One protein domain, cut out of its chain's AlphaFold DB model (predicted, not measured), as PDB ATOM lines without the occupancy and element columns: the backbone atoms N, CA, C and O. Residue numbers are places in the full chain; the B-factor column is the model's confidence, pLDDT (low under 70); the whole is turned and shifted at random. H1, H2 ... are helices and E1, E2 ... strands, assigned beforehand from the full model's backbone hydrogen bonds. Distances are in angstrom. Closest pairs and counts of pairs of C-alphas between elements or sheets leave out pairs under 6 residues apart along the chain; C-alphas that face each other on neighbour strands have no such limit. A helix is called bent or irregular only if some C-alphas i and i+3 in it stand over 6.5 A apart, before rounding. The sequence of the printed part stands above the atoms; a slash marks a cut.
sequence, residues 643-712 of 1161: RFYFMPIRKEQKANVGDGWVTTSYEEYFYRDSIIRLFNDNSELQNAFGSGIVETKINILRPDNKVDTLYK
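What this domain is: This is residues 643 to 712 of the 1161 residues of an uncharacterized protein of Bacteriodetes bacterium (UniProt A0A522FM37). A long, thin, strongly twisted ribbon of antiparallel strands makes most of a rod, with the long strand E2 joining its two stretches: E1 runs beside residues 661 to 668 of E2, and E3 beside residues 666 to 673. E4, a bent strand, folds back along the other side of E3, while an extended loop with the small helix H1 prolongs the rod at the other end, where residues 680 to 685 stick out. The printed part has 70 residues, with four named strands and one named helix in the order E1, E2, H1, E3, E4; the sheet's order is E1, E2, E3, E4, antiparallel throughout, and the class is mostly strand. The whole is extended, with a radius of gyration of the C-alphas of 18.3 A and spans of 62 by 20 by 12 A.

Where its parts are: The longest strand is E2, residues 661 to 673, 38.4 A from first to last C-alpha; it begins at C-alpha 661 (20.732, 21.048, 28.221) and ends at C-alpha 673 (15.181, 50.764, 51.832). E1 is residues 650 to 657, 21.6 A long. E3 is residues 693 to 702, 26.3 A long. E4, residues 705 to 712, is 15.2 A from first to last C-alpha, bends by 62 degrees at residue 708 and ends at C-alpha 712 (19.615, 33.123, 50.025). H1 is residues 683 to 688, 8.5 A long.

How they stand to each other: E2 and E3 are the inner strands of the sheet, E1 and E4 its edge strands. E2 and E3 are antiparallel at 160 degrees; C-alphas 669 and 698 face each other at 4.6 A, and N 670 and O 697 are within hydrogen-bond range at 2.8 A. E1 and E2 form a hairpin, also at 160 degrees, with C-alphas 654 and 664 facing each other at 4.2 A and N 653 and O 665 at 3.0 A. E3 and E4 form a hairpin at 129 degrees; C-alphas 701 and 709 face each other at 4.3 A, and N 710 and O 700 are 2.8 A apart. E1 is apart from E3 and from E4. H1 is not on the sheet, and it is apart from E1 and E4. In H1 every O i to N i+4 pair is within hydrogen-bond range.

The domain as a whole: The two C-alphas farthest apart are those of Asp 659 and Asn 680, 62.5 A. The printed part has no cut. The links E1 to E2, H1 to E3 and E3 to E4 are tight, and the link E2 to H1, with 9 residues, is short. The mean pLDDT of the printed part is 71.5; it is under 70 at residues 643 to 647, 655 to 663 and 675 to 691.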
ATOM      1  N   ARG A 643      17.602  60.525  41.031       43.31
ATOM      2  CA  ARG A 643      18.710  59.615  40.700       43.31
ATOM      3  C   ARG A 643      18.155  58.216  40.427       43.31
ATOM      4  O   ARG A 643      17.684  57.548  41.345       43.31
ATOM      5  N   PHE A 644      18.241  57.760  39.179       42.91
ATOM      6  CA  PHE A 644      17.816  56.418  38.785       42.91
ATOM      7  C   PHE A 644      18.714  55.340  39.412       42.91
ATOM      8  O   PHE A 644      19.821  55.076  38.942       42.91
ATOM      9  N   TYR A 645      18.222  54.685  40.463       49.97
ATOM     10  CA  TYR A 645      18.818  53.453  40.973       49.97
ATOM     11  C   TYR A 645      18.430  52.287  40.060       49.97
ATOM     12  O   TYR A 645      17.313  51.776  40.125       49.97
ATOM     13  N   PHE A 646      19.369  51.835  39.227       54.19
ATOM     14  CA  PHE A 646      19.231  50.596  38.459       54.19
ATOM     15  C   PHE A 646      19.352  49.380  39.390       54.19
ATOM     16  O   PHE A 646      20.402  48.751  39.493       54.19
ATOM     17  N   MET A 647      18.265  49.073  40.097       69.06
ATOM     18  CA  MET A 647      18.105  47.848  40.878       69.06
ATOM     19  C   MET A 647      17.702  46.696  39.941       69.06
ATOM     20  O   MET A 647      16.564  46.687  39.463       69.06
ATOM     21  N   PRO A 648      18.581  45.718  39.642       76.88
ATOM     22  CA  PRO A 648      18.154  44.509  38.950       76.88
ATOM     23  C   PRO A 648      17.168  43.763  39.849       76.88
ATOM     24  O   PRO A 648      17.515  43.420  40.967       76.88
ATOM     25  N   ILE A 649      15.949  43.498  39.377       84.06
ATOM     26  CA  ILE A 649      14.962  42.693  40.127       84.06
ATOM     27  C   ILE A 649      15.239  41.193  39.925       84.06
ATOM     28  O   ILE A 649      14.970  40.366  40.795       84.06
ATOM     29  N   ARG A 650      15.788  40.824  38.762       85.50
ATOM     30  CA  ARG A 650      16.006  39.436  38.355       85.50
ATOM     31  C   ARG A 650      17.157  39.345  37.353       85.50
ATOM     32  O   ARG A 650      17.217  40.151  36.427       85.50
ATOM     33  N   LYS A 651      18.044  38.361  37.514       83.56
ATOM     34  CA  LYS A 651      19.110  38.007  36.563       83.56
ATOM     35  C   LYS A 651      18.919  36.559  36.121       83.56
ATOM     36  O   LYS A 651      18.703  35.673  36.945       83.56
ATOM     37  N   GLU A 652      18.977  36.329  34.814       84.25
ATOM     38  CA  GLU A 652      18.976  34.990  34.220       84.25
ATOM     39  C   GLU A 652      20.346  34.752  33.579       84.25
ATOM     40  O   GLU A 652      20.781  35.556  32.755       84.25
ATOM     41  N   GLN A 653      21.032  33.667  33.939       77.44
ATOM     42  CA  GLN A 653      22.331  33.323  33.362       77.44
ATOM     43  C   GLN A 653      22.271  31.908  32.779       77.44
ATOM     44  O   GLN A 653      22.136  30.913  33.488       77.44
ATOM     45  N   LYS A 654      22.317  31.828  31.447       76.31
ATOM     46  CA  LYS A 654      22.298  30.563  30.704       76.31
ATOM     47  C   LYS A 654      23.691  29.941  30.732       76.31
ATOM     48  O   LYS A 654      24.629  30.536  30.209       76.31
ATOM     49  N   ALA A 655      23.813  28.749  31.307       62.78
ATOM     50  CA  ALA A 655      25.001  27.918  31.174       62.78
ATOM     51  C   ALA A 655      24.741  26.840  30.113       62.78
ATOM     52  O   ALA A 655      23.828  26.024  30.261       62.78
ATOM     53  N   ASN A 656      25.553  26.829  29.053       57.84
ATOM     54  CA  ASN A 656      25.601  25.712  28.113       57.84
ATOM     55  C   ASN A 656      26.404  24.576  28.752       57.84
ATOM     56  O   ASN A 656      27.627  24.531  28.643       57.84
ATOM     57  N   VAL A 657      25.712  23.662  29.433       52.19
ATOM     58  CA  VAL A 657      26.301  22.390  29.864       52.19
ATOM     59  C   VAL A 657      26.274  21.444  28.658       52.19
ATOM     60  O   VAL A 657      25.241  21.324  27.999       52.19
ATOM     61  N   GLY A 658      27.419  20.838  28.332       46.53
ATOM     62  CA  GLY A 658      27.758  20.275  27.013       46.53
ATOM     63  C   GLY A 658      27.012  19.022  26.524       46.53
ATOM     64  O   GLY A 658      27.653  18.078  26.080       46.53
ATOM     65  N   ASP A 659      25.677  19.018  26.556       48.22
ATOM     66  CA  ASP A 659      24.811  17.991  25.945       48.22
ATOM     67  C   ASP A 659      23.435  18.563  25.512       48.22
ATOM     68  O   ASP A 659      22.401  17.904  25.577       48.22
ATOM     69  N   GLY A 660      23.392  19.841  25.112       50.56
ATOM     70  CA  GLY A 660      22.164  20.530  24.671       50.56
ATOM     71  C   GLY A 660      21.220  20.981  25.798       50.56
ATOM     72  O   GLY A 660      20.248  21.694  25.548       50.56
ATOM     73  N   TRP A 661      21.511  20.630  27.054       45.62
ATOM     74  CA  TRP A 661      20.732  21.048  28.221       45.62
ATOM     75  C   TRP A 661      21.171  22.429  28.724       45.62
ATOM     76  O   TRP A 661      22.056  22.553  29.570       45.62
ATOM     77  N   VAL A 662      20.509  23.480  28.233       49.06
ATOM     78  CA  VAL A 662      20.722  24.865  28.689       49.06
ATOM     79  C   VAL A 662      20.128  25.068  30.089       49.06
ATOM     80  O   VAL A 662      19.002  25.550  30.252       49.06
ATOM     81  N   THR A 663      20.879  24.717  31.133       63.34
ATOM     82  CA  THR A 663      20.506  25.076  32.506       63.34
ATOM     83  C   THR A 663      20.631  26.584  32.678       63.34
ATOM     84  O   THR A 663      21.727  27.141  32.624       63.34
ATOM     85  N   THR A 664      19.504  27.254  32.897       73.88
ATOM     86  CA  THR A 664      19.489  28.681  33.229       73.88
ATOM     87  C   THR A 664      19.452  28.819  34.745       73.88
ATOM     88  O   THR A 664      18.509  28.337  35.372       73.88
ATOM     89  N   SER A 665      20.461  29.447  35.346       76.12
ATOM     90  CA  SER A 665      20.370  29.879  36.741       76.12
ATOM     91  C   SER A 665      19.550  31.166  36.829       76.12
ATOM     92  O   SER A 665      19.569  32.004  35.920       76.12
ATOM     93  N   TYR A 666      18.802  31.304  37.922       84.38
ATOM     94  CA  TYR A 666      17.941  32.454  38.173       84.38
ATOM     95  C   TYR A 666      18.267  33.049  39.540       84.38
ATOM     96  O   TYR A 666      18.281  32.344  40.549       84.38
ATOM     97  N   GLU A 667      18.512  34.353  39.553       89.50
ATOM     98  CA  GLU A 667      18.821  35.134  40.746       89.50
ATOM     99  C   GLU A 667      17.721  36.191  40.888       89.50
ATOM    100  O   GLU A 667      17.522  36.997  39.975       89.50
ATOM    101  N   GLU A 668      16.979  36.176  41.992       89.75
ATOM    102  CA  GLU A 668      15.910  37.144  42.270       89.75
ATOM    103  C   GLU A 668      16.299  38.056  43.424       89.75
ATOM    104  O   GLU A 668      16.713  37.592  44.487       89.75
ATOM    105  N   TYR A 669      16.171  39.358  43.204       90.44
ATOM    106  CA  TYR A 669      16.710  40.403  44.060       90.44
ATOM    107  C   TYR A 669      15.579  41.191  44.716       90.44
ATOM    108  O   TYR A 669      14.699  41.742  44.054       90.44
ATOM    109  N   PHE A 670      15.649  41.287  46.036       92.06
ATOM    110  CA  PHE A 670      14.693  41.993  46.873       92.06
ATOM    111  C   PHE A 670      15.436  43.070  47.659       92.06
ATOM    112  O   PHE A 670      16.466  42.798  48.281       92.06
ATOM    113  N   TYR A 671      14.896  44.283  47.644       87.31
ATOM    114  CA  TYR A 671      15.475  45.456  48.290       87.31
ATOM    115  C   TYR A 671      14.552  45.922  49.418       87.31
ATOM    116  O   TYR A 671      13.329  45.935  49.265       87.31
ATOM    117  N   ARG A 672      15.129  46.296  50.562       89.62
ATOM    118  CA  ARG A 672      14.429  47.031  51.625       89.62
ATOM    119  C   ARG A 672      15.191  48.310  51.906       89.62
ATOM    120  O   ARG A 672      16.306  48.248  52.424       89.62
ATOM    121  N   ASP A 673      14.575  49.449  51.632       82.50
ATOM    122  CA  ASP A 673      15.181  50.764  51.832       82.50
ATOM    123  C   ASP A 673      14.857  51.357  53.211       82.50
ATOM    124  O   ASP A 673      13.966  50.896  53.932       82.50
ATOM    125  N   SER A 674      15.609  52.381  53.614       77.38
ATOM    126  CA  SER A 674      15.373  53.092  54.869       77.38
ATOM    127  C   SER A 674      14.187  54.043  54.755       77.38
ATOM    128  O   SER A 674      14.203  54.940  53.909       77.38
ATOM    129  N   ILE A 675      13.232  53.949  55.685       63.47
ATOM    130  CA  ILE A 675      12.245  55.015  55.899       63.47
ATOM    131  C   ILE A 675      13.003  56.306  56.238       63.47
ATOM    132  O   ILE A 675      13.780  56.351  57.195       63.47
ATOM    133  N   ILE A 676      12.790  57.338  55.423       52.94
ATOM    134  CA  ILE A 676      13.510  58.609  55.502       52.94
ATOM    135  C   ILE A 676      13.161  59.321  56.817       52.94
ATOM    136  O   ILE A 676      11.989  59.449  57.173       52.94
ATOM    137  N   ARG A 677      14.179  59.813  57.536       50.41
ATOM    138  CA  ARG A 677      13.990  60.773  58.635       50.41
ATOM    139  C   ARG A 677      14.104  62.195  58.088       50.41
ATOM    140  O   ARG A 677      14.974  62.464  57.267       50.41
ATOM    141  N   LEU A 678      13.215  63.068  58.554       46.38
ATOM    142  CA  LEU A 678      13.061  64.448  58.086       46.38
ATOM    143  C   LEU A 678      14.356  65.260  58.257       46.38
ATOM    144  O   LEU A 678      14.916  65.315  59.351       46.38
ATOM    145  N   PHE A 679      14.786  65.933  57.188       50.34
ATOM    146  CA  PHE A 679      15.866  66.928  57.196       50.34
ATOM    147  C   PHE A 679      15.315  68.311  57.594       50.34
ATOM    148  O   PHE A 679      15.363  69.241  56.796       50.34
ATOM    149  N   ASN A 680      14.745  68.441  58.802       54.12
ATOM    150  CA  ASN A 680      14.163  69.697  59.318       54.12
ATOM    151  C   ASN A 680      13.303  70.435  58.261       54.12
ATOM    152  O   ASN A 680      13.559  71.588  57.922       54.12
ATOM    153  N   ASP A 681      12.336  69.710  57.689       55.31
ATOM    154  CA  ASP A 681      11.392  70.144  56.646       55.31
ATOM    155  C   ASP A 681      11.994  70.611  55.296       55.31
ATOM    156  O   ASP A 681      11.260  71.032  54.401       55.31
ATOM    157  N   ASN A 682      13.308  70.461  55.077       60.25
ATOM    158  CA  ASN A 682      13.946  70.723  53.784       60.25
ATOM    159  C   ASN A 682      13.704  69.568  52.788       60.25
ATOM    160  O   ASN A 682      14.442  68.578  52.741       60.25
ATOM    161  N   SER A 683      12.664  69.721  51.968       58.31
ATOM    162  CA  SER A 683      12.253  68.757  50.941       58.31
ATOM    163  C   SER A 683      13.275  68.567  49.810       58.31
ATOM    164  O   SER A 683      13.371  67.470  49.262       58.31
ATOM    165  N   GLU A 684      14.076  69.583  49.477       58.12
ATOM    166  CA  GLU A 684      15.105  69.482  48.431       58.12
ATOM    167  C   GLU A 684      16.258  68.570  48.868       58.12
ATOM    168  O   GLU A 684      16.625  67.648  48.138       58.12
ATOM    169  N   LEU A 685      16.770  68.747  50.092       54.72
ATOM    170  CA  LEU A 685      17.754  67.838  50.693       54.72
ATOM    171  C   LEU A 685      17.179  66.430  50.878       54.72
ATOM    172  O   LEU A 685      17.876  65.446  50.625       54.72
ATOM    173  N   GLN A 686      15.906  66.325  51.270       57.50
ATOM    174  CA  GLN A 686      15.221  65.044  51.432       57.50
ATOM    175  C   GLN A 686      15.112  64.262  50.109       57.50
ATOM    176  O   GLN A 686      15.271  63.041  50.109       57.50
ATOM    177  N   ASN A 687      14.900  64.958  48.988       54.41
ATOM    178  CA  ASN A 687      14.891  64.366  47.649       54.41
ATOM    179  C   ASN A 687      16.316  64.070  47.133       54.41
ATOM    180  O   ASN A 687      16.546  63.031  46.516       54.41
ATOM    181  N   ALA A 688      17.291  64.945  47.407       53.59
ATOM    182  CA  ALA A 688      18.673  64.807  46.935       53.59
ATOM    183  C   ALA A 688      19.471  63.698  47.651       53.59
ATOM    184  O   ALA A 688      20.328  63.055  47.035       53.59
ATOM    185  N   PHE A 689      19.188  63.455  48.935       56.22
ATOM    186  CA  PHE A 689      19.801  62.412  49.769       56.22
ATOM    187  C   PHE A 689      18.809  61.276  50.076       56.22
ATOM    188  O   PHE A 689      18.689  60.838  51.223       56.22
ATOM    189  N   GLY A 690      18.090  60.833  49.038       57.84
ATOM    190  CA  GLY A 690      17.034  59.820  49.110       57.84
ATOM    191  C   GLY A 690      17.440  58.487  49.759       57.84
ATOM    192  O   GLY A 690      18.616  58.177  49.946       57.84
ATOM    193  N   SER A 691      16.420  57.703  50.117       65.56
ATOM    194  CA  SER A 691      16.505  56.490  50.941       65.56
ATOM    195  C   SER A 691      17.628  55.525  50.543       65.56
ATOM    196  O   SER A 691      17.623  54.975  49.443       65.56
ATOM    197  N   GLY A 692      18.546  55.255  51.474       74.00
ATOM    198  CA  GLY A 692      19.573  54.234  51.296       74.00
ATOM    199  C   GLY A 692      19.045  52.818  51.530       74.00
ATOM    200  O   GLY A 692      18.199  52.585  52.400       74.00
ATOM    201  N   ILE A 693      19.611  51.855  50.802       84.12
ATOM    202  CA  ILE A 693      19.319  50.426  50.955       84.12
ATOM    203  C   ILE A 693      19.689  49.987  52.380       84.12
ATOM    204  O   ILE A 693      20.789  50.262  52.855       84.12
ATOM    205  N   VAL A 694      18.771  49.319  53.078       89.75
ATOM    206  CA  VAL A 694      18.980  48.696  54.403       89.75
ATOM    207  C   VAL A 694      19.172  47.188  54.268       89.75
ATOM    208  O   VAL A 694      19.815  46.578  55.117       89.75
ATOM    209  N   GLU A 695      18.646  46.565  53.214       93.94
ATOM    210  CA  GLU A 695      18.865  45.147  52.931       93.94
ATOM    211  C   GLU A 695      18.794  44.838  51.433       93.94
ATOM    212  O   GLU A 695      17.887  45.311  50.749       93.94
ATOM    213  N   THR A 696      19.718  44.004  50.951       94.44
ATOM    214  CA  THR A 696      19.547  43.219  49.724       94.44
ATOM    215  C   THR A 696      19.384  41.751  50.102       94.44
ATOM    216  O   THR A 696      20.183  41.208  50.866       94.44
ATOM    217  N   LYS A 697      18.353  41.094  49.571       96.06
ATOM    218  CA  LYS A 697      18.176  39.638  49.626       96.06
ATOM    219  C   LYS A 697      18.194  39.105  48.199       96.06
ATOM    220  O   LYS A 697      17.374  39.516  47.388       96.06
ATOM    221  N   ILE A 698      19.129  38.210  47.907       95.00
ATOM    222  CA  ILE A 698      19.265  37.530  46.619       95.00
ATOM    223  C   ILE A 698      18.853  36.074  46.830       95.00
ATOM    224  O   ILE A 698      19.565  35.317  47.493       95.00
ATOM    225  N   ASN A 699      17.698  35.683  46.299       95.12
ATOM    226  CA  ASN A 699      17.288  34.285  46.221       95.12
ATOM    227  C   ASN A 699      17.988  33.657  45.011       95.12
ATOM    228  O   ASN A 699      17.727  34.058  43.876       95.12
ATOM    229  N   ILE A 700      18.847  32.664  45.234       90.88
ATOM    230  CA  ILE A 700      19.389  31.842  44.150       90.88
ATOM    231  C   ILE A 700      18.444  30.658  43.974       90.88
ATOM    232  O   ILE A 700      18.321  29.813  44.863       90.88
ATOM    233  N   LEU A 701      17.717  30.630  42.861       89.25
ATOM    234  CA  LEU A 701      16.698  29.619  42.588       89.25
ATOM    235  C   LEU A 701      17.306  28.373  41.941       89.25
ATOM    236  O   LEU A 701      18.346  28.427  41.276       89.25
ATOM    237  N   ARG A 702      16.628  27.234  42.090       78.25
ATOM    238  CA  ARG A 702      17.010  25.994  41.410       78.25
ATOM    239  C   ARG A 702      16.852  26.130  39.885       78.25
ATOM    240  O   ARG A 702      15.763  26.478  39.427       78.25
ATOM    241  N   PRO A 703      17.862  25.755  39.071       77.19
ATOM    242  CA  PRO A 703      17.741  25.763  37.608       77.19
ATOM    243  C   PRO A 703      16.613  24.873  37.064       77.19
ATOM    244  O   PRO A 703      16.116  25.116  35.968       77.19
ATOM    245  N   ASP A 704      16.202  23.846  37.818       78.38
ATOM    246  CA  ASP A 704      15.102  22.938  37.472       78.38
ATOM    247  C   ASP A 704      13.754  23.284  38.138       78.38
ATOM    248  O   ASP A 704      12.750  22.648  37.820       78.38
ATOM    249  N   ASN A 705      13.692  24.293  39.018       80.62
ATOM    250  CA  ASN A 705      12.437  24.792  39.589       80.62
ATOM    251  C   ASN A 705      12.538  26.273  40.002       80.62
ATOM    252  O   ASN A 705      13.135  26.601  41.026       80.62
ATOM    253  N   LYS A 706      11.851  27.153  39.261       78.50
ATOM    254  CA  LYS A 706      11.783  28.606  39.523       78.50
ATOM    255  C   LYS A 706      11.108  28.992  40.850       78.50
ATOM    256  O   LYS A 706      11.169  30.156  41.219       78.50
ATOM    257  N   VAL A 707      10.452  28.063  41.547       81.12
ATOM    258  CA  VAL A 707       9.808  28.319  42.851       81.12
ATOM    259  C   VAL A 707      10.728  27.948  44.022       81.12
ATOM    260  O   VAL A 707      10.656  28.562  45.085       81.12
ATOM    261  N   ASP A 708      11.626  26.976  43.838       84.44
ATOM    262  CA  ASP A 708      12.512  26.519  44.908       84.44
ATOM    263  C   ASP A 708      13.741  27.424  45.013       84.44
ATOM    264  O   ASP A 708      14.593  27.454  44.122       84.44
ATOM    265  N   THR A 709      13.897  28.100  46.150       88.81
ATOM    266  CA  THR A 709      15.166  28.754  46.482       88.81
ATOM    267  C   THR A 709      16.172  27.718  46.985       88.81
ATOM    268  O   THR A 709      15.877  26.972  47.914       88.81
ATOM    269  N   LEU A 710      17.364  27.685  46.392       85.50
ATOM    270  CA  LEU A 710      18.469  26.811  46.786       85.50
ATOM    271  C   LEU A 710      19.171  27.352  48.044       85.50
ATOM    272  O   LEU A 710      19.338  26.636  49.030       85.50
ATOM    273  N   TYR A 711      19.545  28.631  48.007       91.69
ATOM    274  CA  TYR A 711      20.065  29.405  49.134       91.69
ATOM    275  C   TYR A 711      19.826  30.907  48.898       91.69
ATOM    276  O   TYR A 711      19.468  31.342  47.800       91.69
ATOM    277  N   LYS A 712      19.978  31.703  49.954       94.88
ATOM    278  CA  LYS A 712      19.615  33.123  50.025       94.88
ATOM    279  C   LYS A 712      20.807  33.916  50.541       94.88
ATOM    280  O   LYS A 712      21.247  33.688  51.667       94.88
TER     281      LYS A 712